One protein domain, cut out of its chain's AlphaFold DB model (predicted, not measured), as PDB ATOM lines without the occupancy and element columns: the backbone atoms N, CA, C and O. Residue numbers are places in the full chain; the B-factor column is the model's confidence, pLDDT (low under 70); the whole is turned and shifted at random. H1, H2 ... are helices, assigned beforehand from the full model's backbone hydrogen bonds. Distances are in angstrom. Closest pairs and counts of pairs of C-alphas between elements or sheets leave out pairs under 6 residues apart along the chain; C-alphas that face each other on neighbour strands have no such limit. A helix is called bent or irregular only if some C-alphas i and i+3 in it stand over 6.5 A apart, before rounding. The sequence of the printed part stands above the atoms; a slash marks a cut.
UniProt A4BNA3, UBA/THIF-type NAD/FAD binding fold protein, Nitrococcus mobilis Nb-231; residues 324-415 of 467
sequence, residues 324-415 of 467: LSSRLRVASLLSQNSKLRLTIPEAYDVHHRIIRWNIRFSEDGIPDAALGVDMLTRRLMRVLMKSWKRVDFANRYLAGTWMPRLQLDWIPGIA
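What this domain is: This is residues 324 to 415 of the 467 residues of the protein "UBA/THIF-type NAD/FAD binding fold protein" of Nitrococcus mobilis Nb-231 (UniProt A4BNA3). The long first helix H1 and the last helix H5 run side by side in opposite ways, as a two-helix arm. Where H1 ends and H5 begins, three short helices, H2, H3 and H4, make an open head with few contacts, and the unnamed stretch 355 to 374 loops from H2 to H3. The printed part has 92 residues, with five named helices in the order H1 to H5 and no named strand: all helix. It is compact, with a radius of gyration of the C-alphas of 13.3 A and spans of 37 by 32 by 23 A.

How they stand to each other: H1, residues 324 to 343, touches H5, residues 402 to 414, at a shallow tilt of 29 degrees, opposite ways; the closest C-alphas, of Ala 331 and Gly 413, are 4.5 A apart. With its residues 341 to 342 alone, H1 only just touches H2, residues 345 to 354, and only at the corner, with 3 pairs of C-alphas within 8 A; the closest, of Arg 341 and Ala 347, are 5.4 A apart. With its residues 342 to 343 alone, H1 touches H4, residues 388 to 397, the closest C-alphas being Thr 343 and Asp 392 at 6.9 A. H3, residues 375 to 384, and H2 are apart. Each O i to N i+4 pair is within hydrogen-bond range in H1, H2, H3 and H4, and 6 of 9 are in H5, which is irregular: its C-alphas 408 and 411 are 7.1 A apart.

Where its parts are: H1 is 28.4 A long from C-alpha 324 at (33.087, 94.442, 1.997). H5 is 16.1 A long and ends with C-alpha 414 at (39.662, 91.086, 2.100).

The domain as a whole: The C-alphas farthest apart, of Ser 325 and Glu 363, are 38.7 A apart. The printed part has no cut; the link from H2 to H3 is long, and no printed residue is under 70 in pLDDT.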
ATOM      1  N   LEU A 324      32.636  95.634   1.273       94.25
ATOM      2  CA  LEU A 324      33.087  94.442   1.997       94.25
ATOM      3  C   LEU A 324      32.480  93.154   1.415       94.25
ATOM      4  O   LEU A 324      33.196  92.177   1.234       94.25
ATOM      5  N   SER A 325      31.200  93.170   1.031       95.94
ATOM      6  CA  SER A 325      30.540  92.026   0.385       95.94
ATOM      7  C   SER A 325      31.173  91.646  -0.958       95.94
ATOM      8  O   SER A 325      31.316  90.465  -1.267       95.94
ATOM      9  N   SER A 326      31.600  92.622  -1.760       94.25
ATOM     10  CA  SER A 326      32.331  92.356  -3.003       94.25
ATOM     11  C   SER A 326      33.740  91.836  -2.726       94.25
ATOM     12  O   SER A 326      34.145  90.862  -3.351       94.25
ATOM     13  N   ARG A 327      34.454  92.401  -1.742       94.31
ATOM     14  CA  ARG A 327      35.777  91.907  -1.321       94.31
ATOM     15  C   ARG A 327      35.724  90.467  -0.812       94.31
ATOM     16  O   ARG A 327      36.553  89.662  -1.214       94.31
ATOM     17  N   LEU A 328      34.711  90.112  -0.019       95.94
ATOM     18  CA  LEU A 328      34.476  88.737   0.439       95.94
ATOM     19  C   LEU A 328      34.197  87.777  -0.725       95.94
ATOM     20  O   LEU A 328      34.750  86.680  -0.752       95.94
ATOM     21  N   ARG A 329      33.386  88.189  -1.710       96.00
ATOM     22  CA  ARG A 329      33.119  87.378  -2.913       96.00
ATOM     23  C   ARG A 329      34.384  87.142  -3.735       96.00
ATOM     24  O   ARG A 329      34.647  86.003  -4.110       96.00
ATOM     25  N   VAL A 330      35.189  88.181  -3.961       95.12
ATOM     26  CA  VAL A 330      36.467  88.051  -4.680       95.12
ATOM     27  C   VAL A 330      37.454  87.190  -3.888       95.12
ATOM     28  O   VAL A 330      38.030  86.268  -4.449       95.12
ATOM     29  N   ALA A 331      37.598  87.407  -2.580       94.44
ATOM     30  CA  ALA A 331      38.459  86.593  -1.720       94.44
ATOM     31  C   ALA A 331      38.046  85.111  -1.705       94.44
ATOM     32  O   ALA A 331      38.900  84.225  -1.715       94.44
ATOM     33  N   SER A 332      36.739  84.828  -1.716       94.75
ATOM     34  CA  SER A 332      36.210  83.468  -1.847       94.75
ATOM     35  C   SER A 332      36.576  82.851  -3.199       94.75
ATOM     36  O   SER A 332      37.112  81.745  -3.237       94.75
ATOM     37  N   LEU A 333      36.382  83.592  -4.296       94.81
ATOM     38  CA  LEU A 333      36.747  83.151  -5.644       94.81
ATOM     39  C   LEU A 333      38.249  82.850  -5.762       94.81
ATOM     40  O   LEU A 333      38.624  81.786  -6.250       94.81
ATOM     41  N   LEU A 334      39.112  83.747  -5.276       92.50
ATOM     42  CA  LEU A 334      40.564  83.547  -5.281       92.50
ATOM     43  C   LEU A 334      40.965  82.342  -4.418       92.50
ATOM     44  O   LEU A 334      41.765  81.516  -4.844       92.50
ATOM     45  N   SER A 335      40.343  82.169  -3.248       93.25
ATOM     46  CA  SER A 335      40.564  81.000  -2.390       93.25
ATOM     47  C   SER A 335      40.145  79.685  -3.059       93.25
ATOM     48  O   SER A 335      40.813  78.665  -2.872       93.25
ATOM     49  N   GLN A 336      39.056  79.672  -3.834       93.06
ATOM     50  CA  GLN A 336      38.643  78.505  -4.621       93.06
ATOM     51  C   GLN A 336      39.622  78.222  -5.764       93.06
ATOM     52  O   GLN A 336      40.036  77.076  -5.927       93.06
ATOM     53  N   ASN A 337      40.064  79.256  -6.486       90.94
ATOM     54  CA  ASN A 337      41.096  79.124  -7.514       90.94
ATOM     55  C   ASN A 337      42.392  78.541  -6.928       90.94
ATOM     56  O   ASN A 337      42.953  77.588  -7.458       90.94
ATOM     57  N   SER A 338      42.830  79.032  -5.772       90.94
ATOM     58  CA  SER A 338      44.018  78.501  -5.105       90.94
ATOM     59  C   SER A 338      43.841  77.091  -4.568       90.94
ATOM     60  O   SER A 338      44.817  76.353  -4.509       90.94
ATOM     61  N   LYS A 339      42.614  76.659  -4.244       93.06
ATOM     62  CA  LYS A 339      42.361  75.239  -3.981       93.06
ATOM     63  C   LYS A 339      42.738  74.407  -5.204       93.06
ATOM     64  O   LYS A 339      43.526  73.488  -5.043       93.06
ATOM     65  N   LEU A 340      42.245  74.772  -6.390       91.50
ATOM     66  CA  LEU A 340      42.567  74.070  -7.636       91.50
ATOM     67  C   LEU A 340      44.077  74.060  -7.886       91.50
ATOM     68  O   LEU A 340      44.658  72.995  -8.058       91.50
ATOM     69  N   ARG A 341      44.730  75.224  -7.787       91.44
ATOM     70  CA  ARG A 341      46.187  75.367  -7.975       91.44
ATOM     71  C   ARG A 341      47.017  74.516  -7.015       91.44
ATOM     72  O   ARG A 341      48.137  74.166  -7.345       91.44
ATOM     73  N   LEU A 342      46.506  74.220  -5.824       91.06
ATOM     74  CA  LEU A 342      47.216  73.395  -4.849       91.06
ATOM     75  C   LEU A 342      46.927  71.901  -5.026       91.06
ATOM     76  O   LEU A 342      47.669  71.102  -4.469       91.06
ATOM     77  N   THR A 343      45.870  71.521  -5.750       92.38
ATOM     78  CA  THR A 343      45.397  70.128  -5.848       92.38
ATOM     79  C   THR A 343      45.561  69.486  -7.217       92.38
ATOM     80  O   THR A 343      45.287  68.296  -7.328       92.38
ATOM     81  N   ILE A 344      45.992  70.225  -8.241       93.25
ATOM     82  CA  ILE A 344      46.274  69.662  -9.569       93.25
ATOM     83  C   ILE A 344      47.790  69.473  -9.772       93.25
ATOM     84  O   ILE A 344      48.561  70.353  -9.366       93.25
ATOM     85  N   PRO A 345      48.233  68.348 -10.358       92.94
ATOM     86  CA  PRO A 345      49.655  68.052 -10.537       92.94
ATOM     87  C   PRO A 345      50.355  69.052 -11.470       92.94
ATOM     88  O   PRO A 345      51.477  69.464 -11.190       92.94
ATOM     89  N   GLU A 346      49.670  69.543 -12.500       92.44
ATOM     90  CA  GLU A 346      50.218  70.492 -13.474       92.44
ATOM     91  C   GLU A 346      50.617  71.816 -12.802       92.44
ATOM     92  O   GLU A 346      51.627  72.434 -13.133       92.44
ATOM     93  N   ALA A 347      49.851  72.253 -11.800       92.06
ATOM     94  CA  ALA A 347      50.177  73.444 -11.021       92.06
ATOM     95  C   ALA A 347      51.352  73.212 -10.064       92.06
ATOM     96  O   ALA A 347      52.139  74.133  -9.835       92.06
ATOM     97  N   TYR A 348      51.489  71.997  -9.525       93.38
ATOM     98  CA  TYR A 348      52.641  71.636  -8.707       93.38
ATOM     99  C   TYR A 348      53.940  71.728  -9.507       93.38
ATOM    100  O   TYR A 348      54.903  72.301  -8.997       93.38
ATOM    101  N   ASP A 349      53.959  71.237 -10.748       92.12
ATOM    102  CA  ASP A 349      55.155  71.287 -11.596       92.12
ATOM    103  C   ASP A 349      55.585  72.735 -11.868       92.12
ATOM    104  O   ASP A 349      56.765  73.079 -11.724       92.12
ATOM    105  N   VAL A 350      54.616  73.622 -12.130       91.44
ATOM    106  CA  VAL A 350      54.860  75.067 -12.258       91.44
ATOM    107  C   VAL A 350      55.429  75.646 -10.959       91.44
ATOM    108  O   VAL A 350      56.498  76.257 -10.971       91.44
ATOM    109  N   HIS A 351      54.768  75.451  -9.811       92.00
ATOM    110  CA  HIS A 351      55.236  76.006  -8.531       92.00
ATOM    111  C   HIS A 351      56.604  75.471  -8.118       92.00
ATOM    112  O   HIS A 351      57.409  76.219  -7.565       92.00
ATOM    113  N   HIS A 352      56.874  74.192  -8.371       91.88
ATOM    114  CA  HIS A 352      58.146  73.561  -8.048       91.88
ATOM    115  C   HIS A 352      59.297  74.187  -8.844       91.88
ATOM    116  O   HIS A 352      60.355  74.454  -8.275       91.88
ATOM    117  N   ARG A 353      59.076  74.474 -10.133       91.50
ATOM    118  CA  ARG A 353      60.062  75.106 -11.019       91.50
ATOM    119  C   ARG A 353      60.272  76.592 -10.708       91.50
ATOM    120  O   ARG A 353      61.410  77.059 -10.686       91.50
ATOM    121  N   ILE A 354      59.183  77.325 -10.468       92.06
ATOM    122  CA  ILE A 354      59.176  78.793 -10.360       92.06
ATOM    123  C   ILE A 354      59.593  79.299  -8.975       92.06
ATOM    124  O   ILE A 354      60.205  80.366  -8.868       92.06
ATOM    125  N   ILE A 355      59.254  78.590  -7.892       93.12
ATOM    126  CA  ILE A 355      59.529  79.084  -6.537       93.12
ATOM    127  C   ILE A 355      61.002  78.870  -6.193       93.12
ATOM    128  O   ILE A 355      61.490  77.747  -6.076       93.12
ATOM    129  N   ARG A 356      61.704  79.975  -5.940       93.25
ATOM    130  CA  ARG A 356      63.104  79.970  -5.526       93.25
ATOM    131  C   ARG A 356      63.208  80.088  -4.004       93.25
ATOM    132  O   ARG A 356      62.799  81.083  -3.402       93.25
ATOM    133  N   TRP A 357      63.754  79.060  -3.364       92.19
ATOM    134  CA  TRP A 357      63.805  78.952  -1.901       92.19
ATOM    135  C   TRP A 357      65.052  79.606  -1.299       92.19
ATOM    136  O   TRP A 357      66.148  79.466  -1.831       92.19
ATOM    137  N   ASN A 358      64.906  80.233  -0.125       89.38
ATOM    138  CA  ASN A 358      65.988  80.841   0.667       89.38
ATOM    139  C   ASN A 358      66.780  81.970  -0.020       89.38
ATOM    140  O   ASN A 358      67.879  82.299   0.430       89.38
ATOM    141  N   ILE A 359      66.233  82.590  -1.062       88.44
ATOM    142  CA  ILE A 359      66.850  83.746  -1.717       88.44
ATOM    143  C   ILE A 359      65.980  84.986  -1.542       88.44
ATOM    144  O   ILE A 359      64.763  84.906  -1.386       88.44
ATOM    145  N   ARG A 360      66.614  86.160  -1.515       83.06
ATOM    146  CA  ARG A 360      65.907  87.441  -1.364       83.06
ATOM    147  C   ARG A 360      65.538  88.064  -2.707       83.06
ATOM    148  O   ARG A 360      64.486  88.688  -2.814       83.06
ATOM    149  N   PHE A 361      66.420  87.916  -3.683       84.88
ATOM    150  CA  PHE A 361      66.274  88.405  -5.044       84.88
ATOM    151  C   PHE A 361      66.550  87.236  -5.977       84.88
ATOM    152  O   PHE A 361      67.377  86.388  -5.648       84.88
ATOM    153  N   SER A 362      65.844  87.197  -7.096       86.00
ATOM    154  CA  SER A 362      66.017  86.197  -8.137       86.00
ATOM    155  C   SER A 362      66.082  86.896  -9.488       86.00
ATOM    156  O   SER A 362      65.481  87.958  -9.658       86.00
ATOM    157  N   GLU A 363      66.844  86.323 -10.416       88.75
ATOM    158  CA  GLU A 363      66.878  86.790 -11.805       88.75
ATOM    159  C   GLU A 363      65.561  86.452 -12.512       88.75
ATOM    160  O   GLU A 363      64.997  87.293 -13.204       88.75
ATOM    161  N   ASP A 364      65.026  85.260 -12.247       88.50
ATOM    162  CA  ASP A 364      63.742  84.756 -12.723       88.50
ATOM    163  C   ASP A 364      62.929  84.112 -11.586       88.50
ATOM    164  O   ASP A 364      63.393  83.973 -10.446       88.50
ATOM    165  N   GLY A 365      61.679  83.748 -11.865       91.19
ATOM    166  CA  GLY A 365      60.832  83.064 -10.889       91.19
ATOM    167  C   GLY A 365      60.509  83.911  -9.652       91.19
ATOM    168  O   GLY A 365      60.722  85.128  -9.613       91.19
ATOM    169  N   ILE A 366      59.968  83.267  -8.618       92.00
ATOM    170  CA  ILE A 366      59.456  83.954  -7.426       92.00
ATOM    171  C   ILE A 366      60.251  83.531  -6.185       92.00
ATOM    172  O   ILE A 366      60.168  82.370  -5.777       92.00
ATOM    173  N   PRO A 367      60.948  84.460  -5.503       93.12
ATOM    174  CA  PRO A 367      61.536  84.185  -4.199       93.12
ATOM    175  C   PRO A 367      60.463  83.815  -3.169       93.12
ATOM    176  O   PRO A 367      59.424  84.474  -3.079       93.12
ATOM    177  N   ASP A 368      60.723  82.822  -2.323       89.56
ATOM    178  CA  ASP A 368      59.773  82.350  -1.304       89.56
ATOM    179  C   ASP A 368      59.248  83.467  -0.371       89.56
ATOM    180  O   ASP A 368      58.083  83.478   0.034       89.56
ATOM    181  N   ALA A 369      60.074  84.469  -0.070       88.31
ATOM    182  CA  ALA A 369      59.715  85.637   0.728       88.31
ATOM    183  C   ALA A 369      58.681  86.559   0.048       88.31
ATOM    184  O   ALA A 369      57.997  87.322   0.747       88.31
ATOM    185  N   ALA A 370      58.563  86.483  -1.281       88.56
ATOM    186  CA  ALA A 370      57.634  87.248  -2.110       88.56
ATOM    187  C   ALA A 370      56.274  86.551  -2.318       88.56
ATOM    188  O   ALA A 370      55.364  87.169  -2.876       88.56
ATOM    189  N   LEU A 371      56.106  85.313  -1.832       88.31
ATOM    190  CA  LEU A 371      54.826  84.592  -1.873       88.31
ATOM    191  C   LEU A 371      53.756  85.247  -0.989       88.31
ATOM    192  O   LEU A 371      52.582  85.198  -1.316       88.31
ATOM    193  N   GLY A 372      54.156  85.904   0.106       85.81
ATOM    194  CA  GLY A 372      53.225  86.575   1.026       85.81
ATOM    195  C   GLY A 372      52.810  85.752   2.251       85.81
ATOM    196  O   GLY A 372      52.042  86.247   3.067       85.81
ATOM    197  N   VAL A 373      53.373  84.553   2.423       88.06
ATOM    198  CA  VAL A 373      53.151  83.650   3.569       88.06
ATOM    199  C   VAL A 373      54.120  83.879   4.737       88.06
ATOM    200  O   VAL A 373      55.227  84.410   4.573       88.06
ATOM    201  N   ASP A 374      53.718  83.453   5.936       89.31
ATOM    202  CA  ASP A 374      54.538  83.538   7.146       89.31
ATOM    203  C   ASP A 374      55.751  82.572   7.122       89.31
ATOM    204  O   ASP A 374      55.931  81.768   6.207       89.31
ATOM    205  N   MET A 375      56.665  82.680   8.093       89.38
ATOM    206  CA  MET A 375      57.895  81.869   8.125       89.38
ATOM    207  C   MET A 375      57.627  80.365   8.300       89.38
ATOM    208  O   MET A 375      58.318  79.551   7.686       89.38
ATOM    209  N   LEU A 376      56.659  79.989   9.135       90.25
ATOM    210  CA  LEU A 376      56.310  78.594   9.384       90.25
ATOM    211  C   LEU A 376      55.688  77.976   8.132       90.25
ATOM    212  O   LEU A 376      56.157  76.934   7.672       90.25
ATOM    213  N   THR A 377      54.712  78.664   7.533       89.06
ATOM    214  CA  THR A 377      54.068  78.211   6.292       89.06
ATOM    215  C   THR A 377      55.086  78.074   5.161       89.06
ATOM    216  O   THR A 377      55.104  77.048   4.488       89.06
ATOM    217  N   ARG A 378      56.028  79.018   5.009       90.50
ATOM    218  CA  ARG A 378      57.125  78.896   4.027       90.50
ATOM    219  C   ARG A 378      57.989  77.657   4.239       90.50
ATOM    220  O   ARG A 378      58.299  76.959   3.277       90.50
ATOM    221  N   ARG A 379      58.377  77.358   5.484       91.00
ATOM    222  CA  ARG A 379      59.178  76.160   5.797       91.00
ATOM    223  C   ARG A 379      58.424  74.876   5.469       91.00
ATOM    224  O   ARG A 379      59.028  73.964   4.910       91.00
ATOM    225  N   LEU A 380      57.133  74.823   5.797       91.19
ATOM    226  CA  LEU A 380      56.277  73.684   5.484       91.19
ATOM    227  C   LEU A 380      56.135  73.505   3.970       91.19
ATOM    228  O   LEU A 380      56.411  72.420   3.462       91.19
ATOM    229  N   MET A 381      55.793  74.574   3.245       91.50
ATOM    230  CA  MET A 381      55.678  74.549   1.785       91.50
ATOM    231  C   MET A 381      56.972  74.044   1.145       91.50
ATOM    232  O   MET A 381      56.914  73.137   0.328       91.50
ATOM    233  N   ARG A 382      58.147  74.510   1.586       93.44
ATOM    234  CA  ARG A 382      59.443  74.024   1.081       93.44
ATOM    235  C   ARG A 382      59.632  72.511   1.234       93.44
ATOM    236  O   ARG A 382      60.279  71.882   0.404       93.44
ATOM    237  N   VAL A 383      59.127  71.917   2.316       92.81
ATOM    238  CA  VAL A 383      59.235  70.468   2.560       92.81
ATOM    239  C   VAL A 383      58.238  69.684   1.713       92.81
ATOM    240  O   VAL A 383      58.600  68.629   1.179       92.81
ATOM    241  N   LEU A 384      57.006  70.188   1.600       92.44
ATOM    242  CA  LEU A 384      55.944  69.573   0.804       92.44
ATOM    243  C   LEU A 384      56.277  69.622  -0.689       92.44
ATOM    244  O   LEU A 384      56.194  68.599  -1.359       92.44
ATOM    245  N   MET A 385      56.783  70.759  -1.167       92.31
ATOM    246  CA  MET A 385      57.141  70.991  -2.567       92.31
ATOM    247  C   MET A 385      58.295  70.116  -3.080       92.31
ATOM    248  O   MET A 385      58.614  70.193  -4.251       92.31
ATOM    249  N   LYS A 386      58.915  69.255  -2.258       92.75
ATOM    250  CA  LYS A 386      59.941  68.300  -2.722       92.75
ATOM    251  C   LYS A 386      59.384  67.133  -3.544       92.75
ATOM    252  O   LYS A 386      60.158  66.443  -4.197       92.75
ATOM    253  N   SER A 387      58.094  66.824  -3.425       95.75
ATOM    254  CA  SER A 387      57.470  65.763  -4.223       95.75
ATOM    255  C   SER A 387      55.956  65.911  -4.238       95.75
ATOM    256  O   SER A 387      55.360  66.090  -3.170       95.75
ATOM    257  N   TRP A 388      55.332  65.663  -5.388       95.19
ATOM    258  CA  TRP A 388      53.877  65.651  -5.530       95.19
ATOM    259  C   TRP A 388      53.175  64.762  -4.491       95.19
ATOM    260  O   TRP A 388      52.226  65.196  -3.848       95.19
ATOM    261  N   LYS A 389      53.712  63.563  -4.216       96.12
ATOM    262  CA  LYS A 389      53.164  62.629  -3.209       96.12
ATOM    263  C   LYS A 389      52.961  63.267  -1.827       96.12
ATOM    264  O   LYS A 389      51.997  62.950  -1.141       96.12
ATOM    265  N   ARG A 390      53.856  64.171  -1.406       94.75
ATOM    266  CA  ARG A 390      53.742  64.888  -0.121       94.75
ATOM    267  C   ARG A 390      52.641  65.936  -0.161       94.75
ATOM    268  O   ARG A 390      51.918  66.081   0.820       94.75
ATOM    269  N   VAL A 391      52.545  66.664  -1.273       93.50
ATOM    270  CA  VAL A 391      51.508  67.676  -1.494       93.50
ATOM    271  C   VAL A 391      50.134  67.015  -1.523       93.50
ATOM    272  O   VAL A 391      49.272  67.415  -0.747       93.50
ATOM    273  N   ASP A 392      49.954  65.956  -2.317       94.88
ATOM    274  CA  ASP A 392      48.695  65.206  -2.390       94.88
ATOM    275  C   ASP A 392      48.296  64.630  -1.024       94.88
ATOM    276  O   ASP A 392      47.180  64.864  -0.558       94.88
ATOM    277  N   PHE A 393      49.230  63.984  -0.315       95.88
ATOM    278  CA  PHE A 393      48.976  63.467   1.031       95.88
ATOM    279  C   PHE A 393      48.549  64.577   2.005       95.88
ATOM    280  O   PHE A 393      47.528  64.461   2.683       95.88
ATOM    281  N   ALA A 394      49.300  65.680   2.068       93.88
ATOM    282  CA  ALA A 394      48.977  66.788   2.962       93.88
ATOM    283  C   ALA A 394      47.622  67.420   2.613       93.88
ATOM    284  O   ALA A 394      46.831  67.725   3.506       93.88
ATOM    285  N   ASN A 395      47.320  67.584   1.326       92.19
ATOM    286  CA  ASN A 395      46.054  68.139   0.865       92.19
ATOM    287  C   ASN A 395      44.863  67.234   1.183       92.19
ATOM    288  O   ASN A 395      43.824  67.749   1.599       92.19
ATOM    289  N   ARG A 396      45.017  65.916   1.006       91.50
ATOM    290  CA  ARG A 396      43.958  64.924   1.222       91.50
ATOM    291  C   ARG A 396      43.695  64.656   2.702       91.50
ATOM    292  O   ARG A 396      42.534  64.565   3.085       91.50
ATOM    293  N   TYR A 397      44.738  64.561   3.528       93.44
ATOM    294  CA  TYR A 397      44.608  64.070   4.907       93.44
ATOM    295  C   TYR A 397      44.867  65.121   5.992       93.44
ATOM    296  O   TYR A 397      44.366  64.976   7.101       93.44
ATOM    297  N   LEU A 398      45.623  66.185   5.700       92.94
ATOM    298  CA  LEU A 398      46.057  67.176   6.700       92.94
ATOM    299  C   LEU A 398      45.510  68.583   6.435       92.94
ATOM    300  O   LEU A 398      46.050  69.565   6.941       92.94
ATOM    301  N   ALA A 399      44.472  68.698   5.599       90.25
ATOM    302  CA  ALA A 399      43.913  69.979   5.171       90.25
ATOM    303  C   ALA A 399      44.982  70.951   4.618       90.25
ATOM    304  O   ALA A 399      44.873  72.168   4.777       90.25
ATOM    305  N   GLY A 400      46.004  70.422   3.929       87.25
ATOM    306  CA  GLY A 400      47.199  71.152   3.482       87.25
ATOM    307  C   GLY A 400      46.928  72.385   2.614       87.25
ATOM    308  O   GLY A 400      47.748  73.299   2.567       87.25
ATOM    309  N   THR A 401      45.743  72.473   2.003       89.12
ATOM    310  CA  THR A 401      45.323  73.642   1.219       89.12
ATOM    311  C   THR A 401      44.825  74.816   2.067       89.12
ATOM    312  O   THR A 401      44.849  75.949   1.595       89.12
ATOM    313  N   TRP A 402      44.362  74.594   3.302       91.38
ATOM    314  CA  TRP A 402      43.649  75.614   4.084       91.38
ATOM    315  C   TRP A 402      44.532  76.806   4.449       91.38
ATOM    316  O   TRP A 402      44.164  77.946   4.166       91.38
ATOM    317  N   MET A 403      45.705  76.556   5.040       90.31
ATOM    318  CA  MET A 403      46.606  77.628   5.477       90.31
ATOM    319  C   MET A 403      47.156  78.451   4.296       90.31
ATOM    320  O   MET A 403      47.053  79.681   4.352       90.31
ATOM    321  N   PRO A 404      47.654  77.844   3.196       89.25
ATOM    322  CA  PRO A 404      48.046  78.601   2.009       89.25
ATOM    323  C   PRO A 404      46.903  79.442   1.432       89.25
ATOM    324  O   PRO A 404      47.093  80.630   1.204       89.25
ATOM    325  N   ARG A 405      45.694  78.883   1.274       92.88
ATOM    326  CA  ARG A 405      44.529  79.623   0.746       92.88
ATOM    327  C   ARG A 405      44.138  80.808   1.628       92.88
ATOM    328  O   ARG A 405      43.752  81.862   1.123       92.88
ATOM    329  N   LEU A 406      44.229  80.638   2.945       92.38
ATOM    330  CA  LEU A 406      43.934  81.699   3.896       92.38
ATOM    331  C   LEU A 406      44.938  82.854   3.764       92.38
ATOM    332  O   LEU A 406      44.530  84.010   3.672       92.38
ATOM    333  N   GLN A 407      46.237  82.547   3.732       92.06
ATOM    334  CA  GLN A 407      47.298  83.559   3.740       92.06
ATOM    335  C   GLN A 407      47.570  84.204   2.380       92.06
ATOM    336  O   GLN A 407      47.885  85.391   2.346       92.06
ATOM    337  N   LEU A 408      47.480  83.441   1.289       88.06
ATOM    338  CA  LEU A 408      47.817  83.910  -0.058       88.06
ATOM    339  C   LEU A 408      46.672  84.696  -0.704       88.06
ATOM    340  O   LEU A 408      46.926  85.679  -1.396       88.06
ATOM    341  N   ASP A 409      45.421  84.300  -0.445       90.19
ATOM    342  CA  ASP A 409      44.274  84.795  -1.215       90.19
ATOM    343  C   ASP A 409      43.168  85.374  -0.346       90.19
ATOM    344  O   ASP A 409      42.698  86.481  -0.604       90.19
ATOM    345  N   TRP A 410      42.743  84.661   0.700       93.12
ATOM    346  CA  TRP A 410      41.550  85.066   1.439       93.12
ATOM    347  C   TRP A 410      41.789  86.310   2.305       93.12
ATOM    348  O   TRP A 410      41.083  87.307   2.155       93.12
ATOM    349  N   ILE A 411      42.813  86.296   3.170       94.56
ATOM    350  CA  ILE A 411      43.149  87.462   4.002       94.56
ATOM    351  C   ILE A 411      43.566  88.649   3.118       94.56
ATOM    352  O   ILE A 411      42.983  89.722   3.299       94.56
ATOM    353  N   PRO A 412      44.503  88.524   2.152       92.12
ATOM    354  CA  PRO A 412      44.872  89.653   1.294       92.12
ATOM    355  C   PRO A 412      43.716  90.150   0.418       92.12
ATOM    356  O   PRO A 412      43.595  91.354   0.203       92.12
ATOM    357  N   GLY A 413      42.837  89.251  -0.038       92.50
ATOM    358  CA  GLY A 413      41.660  89.590  -0.837       92.50
ATOM    359  C   GLY A 413      40.604  90.386  -0.068       92.50
ATOM    360  O   GLY A 413      39.874  91.173  -0.668       92.50
ATOM    361  N   ILE A 414      40.524  90.243   1.256       94.44
ATOM    362  CA  ILE A 414      39.662  91.086   2.100       94.44
ATOM    363  C   ILE A 414      40.403  92.366   2.506       94.44
ATOM    364  O   ILE A 414      39.832  93.464   2.485       94.44
ATOM    365  N   ALA A 415      41.680  92.231   2.864       94.69
ATOM    366  CA  ALA A 415      42.549  93.295   3.349       94.69
ATOM    367  C   ALA A 415      43.126  94.150   2.204       94.69
ATOM    368  O   ALA A 415      44.341  94.256   2.030       94.69
TER     369      ALA A 415